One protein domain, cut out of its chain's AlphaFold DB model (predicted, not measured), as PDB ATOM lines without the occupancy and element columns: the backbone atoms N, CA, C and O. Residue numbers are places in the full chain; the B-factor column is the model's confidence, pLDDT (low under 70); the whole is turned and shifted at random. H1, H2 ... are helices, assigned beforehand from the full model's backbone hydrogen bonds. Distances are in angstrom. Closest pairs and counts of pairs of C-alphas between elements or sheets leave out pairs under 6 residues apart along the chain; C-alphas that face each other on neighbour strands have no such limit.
ATOM      1  N   LYS A   2     136.470 111.047  73.037       91.44
ATOM      2  CA  LYS A   2     135.048 110.822  72.731       91.44
ATOM      3  C   LYS A   2     134.400 110.016  73.864       91.44
ATOM      4  O   LYS A   2     135.027 109.097  74.383       91.44
ATOM      5  N   LYS A   3     133.182 110.381  74.267       95.69
ATOM      6  CA  LYS A   3     132.404 109.637  75.267       95.69
ATOM      7  C   LYS A   3     131.628 108.509  74.584       95.69
ATOM      8  O   LYS A   3     131.129 108.697  73.476       95.69
ATOM      9  N   ASN A   4     131.521 107.372  75.264       96.50
ATOM     10  CA  ASN A   4     130.651 106.267  74.869       96.50
ATOM     11  C   ASN A   4     129.353 106.349  75.674       96.50
ATOM     12  O   ASN A   4     129.381 106.767  76.832       96.50
ATOM     13  N   ILE A   5     128.240 105.957  75.061       95.88
ATOM     14  CA  ILE A   5     126.916 105.942  75.689       95.88
ATOM     15  C   ILE A   5     126.410 104.502  75.646       95.88
ATOM     16  O   ILE A   5     126.427 103.882  74.585       95.88
ATOM     17  N   ILE A   6     125.989 103.981  76.797       95.56
ATOM     18  CA  ILE A   6     125.392 102.651  76.947       95.56
ATOM     19  C   ILE A   6     123.988 102.853  77.513       95.56
ATOM     20  O   ILE A   6     123.821 103.583  78.487       95.56
ATOM     21  N   ILE A   7     122.995 102.214  76.895       95.38
ATOM     22  CA  ILE A   7     121.609 102.201  77.362       95.38
ATOM     23  C   ILE A   7     121.289 100.769  77.773       95.38
ATOM     24  O   ILE A   7     121.399  99.852  76.962       95.38
ATOM     25  N   LEU A   8     120.917 100.586  79.037       93.88
ATOM     26  CA  LEU A   8     120.432  99.320  79.573       93.88
ATOM     27  C   LEU A   8     118.928  99.460  79.802       93.88
ATOM     28  O   LEU A   8     118.494 100.391  80.479       93.88
ATOM     29  N   HIS A   9     118.147  98.556  79.224       92.25
ATOM     30  CA  HIS A   9     116.698  98.524  79.365       92.25
ATOM     31  C   HIS A   9     116.270  97.116  79.769       92.25
ATOM     32  O   HIS A   9     116.696  96.137  79.159       92.25
ATOM     33  N   THR A  10     115.484  97.021  80.831       91.38
ATOM     34  CA  THR A  10     115.029  95.761  81.423       91.38
ATOM     35  C   THR A  10     113.573  95.511  81.070       91.38
ATOM     36  O   THR A  10     112.769  96.439  81.148       91.38
ATOM     37  N   ASP A  11     113.215  94.265  80.783       90.31
ATOM     38  CA  ASP A  11     111.825  93.885  80.548       90.31
ATOM     39  C   ASP A  11     111.048  93.768  81.875       90.31
ATOM     40  O   ASP A  11     111.524  93.153  82.831       90.31
ATOM     41  N   GLN A  12     109.866  94.387  81.943       87.69
ATOM     42  CA  GLN A  12     108.908  94.321  83.064       87.69
ATOM     43  C   GLN A  12     109.468  94.577  84.483       87.69
ATOM     44  O   GLN A  12     108.870  94.157  85.478       87.69
ATOM     45  N   GLN A  13     110.586  95.289  84.629       91.31
ATOM     46  CA  GLN A  13     111.162  95.535  85.949       91.31
ATOM     47  C   GLN A  13     110.320  96.533  86.757       91.31
ATOM     48  O   GLN A  13     110.131  97.687  86.374       91.31
ATOM     49  N   ARG A  14     109.843  96.092  87.924       90.81
ATOM     50  CA  ARG A  14     109.104  96.940  88.868       90.81
ATOM     51  C   ARG A  14     110.028  97.971  89.525       90.81
ATOM     52  O   ARG A  14     111.183  97.666  89.812       90.81
ATOM     53  N   PHE A  15     109.518  99.162  89.829       91.69
ATOM     54  CA  PHE A  15     110.307 100.233  90.450       91.69
ATOM     55  C   PHE A  15     110.948  99.816  91.788       91.69
ATOM     56  O   PHE A  15     112.159  99.907  91.949       91.69
ATOM     57  N   ASP A  16     110.159  99.271  92.710       93.56
ATOM     58  CA  ASP A  16     110.560  98.788  94.043       93.56
ATOM     59  C   ASP A  16     111.176  97.375  94.012       93.56
ATOM     60  O   ASP A  16     111.227  96.681  95.025       93.56
ATOM     61  N   SER A  17     111.620  96.895  92.846       95.38
ATOM     62  CA  SER A  17     112.378  95.638  92.759       95.38
ATOM     63  C   SER A  17     113.878  95.817  93.025       95.38
ATOM     64  O   SER A  17     114.577  94.824  93.201       95.38
ATOM     65  N   LEU A  18     114.366  97.061  93.075       96.62
ATOM     66  CA  LEU A  18     115.771  97.401  93.307       96.62
ATOM     67  C   LEU A  18     116.037  97.796  94.763       96.62
ATOM     68  O   LEU A  18     115.205  98.458  95.392       96.62
ATOM     69  N   GLY A  19     117.229  97.470  95.266       97.00
ATOM     70  CA  GLY A  19     117.698  97.871  96.595       97.00
ATOM     71  C   GLY A  19     117.725  99.390  96.769       97.00
ATOM     72  O   GLY A  19     117.187  99.914  97.743       97.00
ATOM     73  N   CYS A  20     118.227 100.123  95.772       96.06
ATOM     74  CA  CYS A  20     118.248 101.589  95.758       96.06
ATOM     75  C   CYS A  20     116.857 102.248  95.750       96.06
ATOM     76  O   CYS A  20     116.754 103.444  96.021       96.06
ATOM     77  N   ASN A  21     115.799 101.471  95.492       96.00
ATOM     78  CA  ASN A  21     114.402 101.899  95.547       96.00
ATOM     79  C   ASN A  21     113.641 101.300  96.745       96.00
ATOM     80  O   ASN A  21     112.411 101.353  96.778       96.00
ATOM     81  N   GLY A  22     114.354 100.756  97.739       94.81
ATOM     82  CA  GLY A  22     113.790 100.318  99.019       94.81
ATOM     83  C   GLY A  22     113.527  98.817  99.150       94.81
ATOM     84  O   GLY A  22     112.883  98.405 100.112       94.81
ATOM     85  N   ASN A  23     114.002  97.983  98.221       96.44
ATOM     86  CA  ASN A  23     113.855  96.534  98.343       96.44
ATOM     87  C   ASN A  23     114.941  95.918  99.241       96.44
ATOM     88  O   ASN A  23     116.070  95.714  98.805       96.44
ATOM     89  N   GLU A  24     114.589  95.562 100.475       95.81
ATOM     90  CA  GLU A  24     115.531  95.008 101.466       95.81
ATOM     91  C   GLU A  24     116.042  93.595 101.132       95.81
ATOM     92  O   GLU A  24     117.033  93.137 101.702       95.81
ATOM     93  N   HIS A  25     115.372  92.882 100.223       96.50
ATOM     94  CA  HIS A  25     115.708  91.503  99.860       96.50
ATOM     95  C   HIS A  25     116.409  91.387  98.499       96.50
ATOM     96  O   HIS A  25     116.973  90.335  98.191       96.50
ATOM     97  N   ALA A  26     116.372  92.437  97.676       96.62
ATOM     98  CA  ALA A  26     116.990  92.440  96.360       96.62
ATOM     99  C   ALA A  26     118.519  92.516  96.466       96.62
ATOM    100  O   ALA A  26     119.076  93.366  97.155       96.62
ATOM    101  N   GLN A  27     119.212  91.642  95.736       97.31
ATOM    102  CA  GLN A  27     120.670  91.681  95.612       97.31
ATOM    103  C   GLN A  27     121.055  92.402  94.317       97.31
ATOM    104  O   GLN A  27     121.313  91.772  93.293       97.31
ATOM    105  N   THR A  28     121.058  93.736  94.351       97.12
ATOM    106  CA  THR A  28     121.234  94.600  93.169       97.12
ATOM    107  C   THR A  28     122.470  95.495  93.243       97.12
ATOM    108  O   THR A  28     122.496  96.562  92.635       97.12
ATOM    109  N   THR A  29     123.537  95.036  93.907       97.19
ATOM    110  CA  THR A  29     124.724  95.834  94.275       97.19
ATOM    111  C   THR A  29     125.285  96.713  93.153       97.19
ATOM    112  O   THR A  29     125.603  97.872  93.392       97.19
ATOM    113  N   ASN A  30     125.375  96.206  91.918       97.62
ATOM    114  CA  ASN A  30     125.903  96.983  90.789       97.62
ATOM    115  C   ASN A  30     124.973  98.138  90.384       97.62
ATOM    116  O   ASN A  30     125.438  99.232  90.083       97.62
ATOM    117  N   ILE A  31     123.658  97.901  90.371       97.31
ATOM    118  CA  ILE A  31     122.664  98.931  90.043       97.31
ATOM    119  C   ILE A  31     122.557  99.936  91.189       97.31
ATOM    120  O   ILE A  31     122.477 101.138  90.946       97.31
ATOM    121  N   ASP A  32     122.632  99.455  92.428       97.31
ATOM    122  CA  ASP A  32     122.608 100.302  93.618       97.31
ATOM    123  C   ASP A  32     123.831 101.226  93.658       97.31
ATOM    124  O   ASP A  32     123.703 102.423  93.923       97.31
ATOM    125  N   GLN A  33     125.008 100.706  93.298       97.88
ATOM    126  CA  GLN A  33     126.222 101.503  93.160       97.88
ATOM    127  C   GLN A  33     126.086 102.550  92.047       97.88
ATOM    128  O   GLN A  33     126.361 103.725  92.291       97.88
ATOM    129  N   LEU A  34     125.600 102.164  90.861       97.25
ATOM    130  CA  LEU A  34     125.358 103.102  89.756       97.25
ATOM    131  C   LEU A  34     124.386 104.223  90.149       97.25
ATOM    132  O   LEU A  34     124.595 105.377  89.776       97.25
ATOM    133  N   ALA A  35     123.348 103.904  90.925       96.62
ATOM    134  CA  ALA A  35     122.418 104.889  91.460       96.62
ATOM    135  C   ALA A  35     123.091 105.834  92.473       96.62
ATOM    136  O   ALA A  35     122.792 107.027  92.471       96.62
ATOM    137  N   SER A  36     124.013 105.324  93.302       97.06
ATOM    138  CA  SER A  36     124.747 106.116  94.303       97.06
ATOM    139  C   SER A  36     125.809 107.049  93.708       97.06
ATOM    140  O   SER A  36     126.034 108.140  94.226       97.06
ATOM    141  N   GLU A  37     126.452 106.636  92.614       98.12
ATOM    142  CA  GLU A  37     127.481 107.415  91.912       98.12
ATOM    143  C   GLU A  37     126.882 108.363  90.860       98.12
ATOM    144  O   GLU A  37     127.551 109.283  90.384       98.12
ATOM    145  N   GLY A  38     125.627 108.121  90.478       95.81
ATOM    146  CA  GLY A  38     124.903 108.850  89.447       95.81
ATOM    147  C   GLY A  38     123.653 109.547  89.977       95.81
ATOM    148  O   GLY A  38     123.686 110.297  90.949       95.81
ATOM    149  N   CYS A  39     122.540 109.345  89.271       95.19
ATOM    150  CA  CYS A  39     121.243 109.917  89.613       95.19
ATOM    151  C   CYS A  39     120.180 108.817  89.592       95.19
ATOM    152  O   CYS A  39     120.108 108.051  88.628       95.19
ATOM    153  N   ASN A  40     119.341 108.771  90.629       95.44
ATOM    154  CA  ASN A  40     118.192 107.875  90.715       95.44
ATOM    155  C   ASN A  40     116.882 108.668  90.588       95.44
ATOM    156  O   ASN A  40     116.610 109.564  91.390       95.44
ATOM    157  N   PHE A  41     116.057 108.339  89.594       93.50
ATOM    158  CA  PHE A  41     114.780 109.013  89.357       93.50
ATOM    159  C   PHE A  41     113.652 108.302  90.111       93.50
ATOM    160  O   PHE A  41     113.204 107.233  89.713       93.50
ATOM    161  N   LEU A  42     113.160 108.927  91.185       91.25
ATOM    162  CA  LEU A  42     112.141 108.340  92.070       91.25
ATOM    163  C   LEU A  42     110.716 108.372  91.500       91.25
ATOM    164  O   LEU A  42     109.846 107.638  91.957       91.25
ATOM    165  N   VAL A  43     110.461 109.248  90.525       86.00
ATOM    166  CA  VAL A  43     109.154 109.393  89.879       86.00
ATOM    167  C   VAL A  43     109.356 109.305  88.377       86.00
ATOM    168  O   VAL A  43     109.920 110.207  87.758       86.00
ATOM    169  N   ILE A  44     108.888 108.205  87.798       81.75
ATOM    170  CA  ILE A  44     108.968 107.916  86.369       81.75
ATOM    171  C   ILE A  44     107.646 107.308  85.918       81.75
ATOM    172  O   ILE A  44     107.166 106.331  86.489       81.75
ATOM    173  N   TYR A  45     107.050 107.902  84.887       79.12
ATOM    174  CA  TYR A  45     105.781 107.455  84.328       79.12
ATOM    175  C   TYR A  45     106.036 106.703  83.028       79.12
ATOM    176  O   TYR A  45     106.581 107.263  82.077       79.12
ATOM    177  N   GLN A  46     105.608 105.444  82.974       72.06
ATOM    178  CA  GLN A  46     105.521 104.714  81.716       72.06
ATOM    179  C   GLN A  46     104.117 104.903  81.126       72.06
ATOM    180  O   GLN A  46     103.131 104.622  81.811       72.06
ATOM    181  N   PRO A  47     103.991 105.359  79.865       73.38
ATOM    182  CA  PRO A  47     102.692 105.668  79.261       73.38
ATOM    183  C   PRO A  47     101.810 104.426  79.073       73.38
ATOM    184  O   PRO A  47     100.593 104.535  78.959       73.38
ATOM    185  N   THR A  48     102.410 103.236  79.046       70.19
ATOM    186  CA  THR A  48     101.707 101.949  79.030       70.19
ATOM    187  C   THR A  48     102.455 100.953  79.921       70.19
ATOM    188  O   THR A  48     103.622 101.176  80.218       70.19
ATOM    189  N   GLN A  49     101.799  99.877  80.369       62.78
ATOM    190  CA  GLN A  49     102.403  98.794  81.177       62.78
ATOM    191  C   GLN A  49     102.648  97.516  80.354       62.78
ATOM    192  O   GLN A  49     102.805  96.430  80.903       62.78
ATOM    193  N   ARG A  50     102.580  97.612  79.022       65.06
ATOM    194  CA  ARG A  50     102.715  96.463  78.123       65.06
ATOM    195  C   ARG A  50     104.088  96.503  77.466       65.06
ATOM    196  O   ARG A  50     104.450  97.533  76.914       65.06
ATOM    197  N   VAL A  51     104.761  95.357  77.444       61.38
ATOM    198  CA  VAL A  51     106.081  95.161  76.819       61.38
ATOM    199  C   VAL A  51     106.042  95.491  75.330       61.38
ATOM    200  O   VAL A  51     106.742  96.380  74.865       61.38
ATOM    201  N   CYS A  52     105.115  94.869  74.589       56.62
ATOM    202  CA  CYS A  52     105.074  95.003  73.135       56.62
ATOM    203  C   CYS A  52     104.958  96.450  72.619       56.62
ATOM    204  O   CYS A  52     105.720  96.767  71.721       56.62
ATOM    205  N   PRO A  53     104.082  97.351  73.123       58.44
ATOM    206  CA  PRO A  53     104.059  98.743  72.661       58.44
ATOM    207  C   PRO A  53     105.209  99.619  73.189       58.44
ATOM    208  O   PRO A  53     105.381 100.713  72.665       58.44
ATOM    209  N   GLN A  54     105.963  99.199  74.213       57.06
ATOM    210  CA  GLN A  54     107.129  99.944  74.718       57.06
ATOM    211  C   GLN A  54     108.386  99.697  73.870       57.06
ATOM    212  O   GLN A  54     109.210 100.595  73.729       57.06
ATOM    213  N   GLU A  55     108.506  98.507  73.282       57.97
ATOM    214  CA  GLU A  55     109.643  98.108  72.442       57.97
ATOM    215  C   GLU A  55     109.474  98.479  70.959       57.97
ATOM    216  O   GLU A  55     110.409  98.306  70.178       57.97
ATOM    217  N   GLN A  56     108.307  98.993  70.540       51.31
ATOM    218  CA  GLN A  56     108.118  99.502  69.175       51.31
ATOM    219  C   GLN A  56     108.708 100.912  69.050       51.31
ATOM    220  O   GLN A  56     107.986 101.909  69.118       51.31
ATOM    221  N   VAL A  57     110.024 100.976  68.864       50.25
ATOM    222  CA  VAL A  57     110.744 102.135  68.313       50.25
ATOM    223  C   VAL A  57     111.407 101.715  67.010       50.25
ATOM    224  O   VAL A  57     112.013 100.621  66.990       50.25
TER     225      VAL A  57
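AT A GLANCE: This is residues 2 to 57 of the 57 residues of a protein of Vibrio sp. C7 (UniProt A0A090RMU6). This is a loosely looped chain with little regular structure: residues 2 to 8 stick out as a free arm, and a winding stretch leads on to helix H1. A long link then crosses to the short helix H2 at the opposite end. The printed part has 56 residues, with two named helices, H1 then H2, and no named strand. The class is all helix, though named elements hold only 13 residues. It is loose, with a radius of gyration of the C-alphas of 13.2 A and spans of 37 by 30 by 19 A.

HOW THE PARTS SIT: Residues 2 to 28 hold no named element. H1, residues 29 to 37, and H2, residues 51 to 54, are apart. In H1 every O i to N i+4 pair is within hydrogen-bond range; H2 is too short for such a pair, and its one O i to N i+3 pair is within range.

IN THESE COORDINATES: H1 begins at C-alpha 29 (124.724, 95.834, 94.275) and is 12.1 A long. H2 ends at C-alpha 54 (107.129, 99.944, 74.718) and is 5.3 A long.

THE WHOLE: The C-alphas of Lys 2 and His 25, the two farthest apart, are 38.5 A apart. The printed part has no cut. The link from H1 to H2, 13 residues, is long. Residues 49 to 57 have pLDDT under 70.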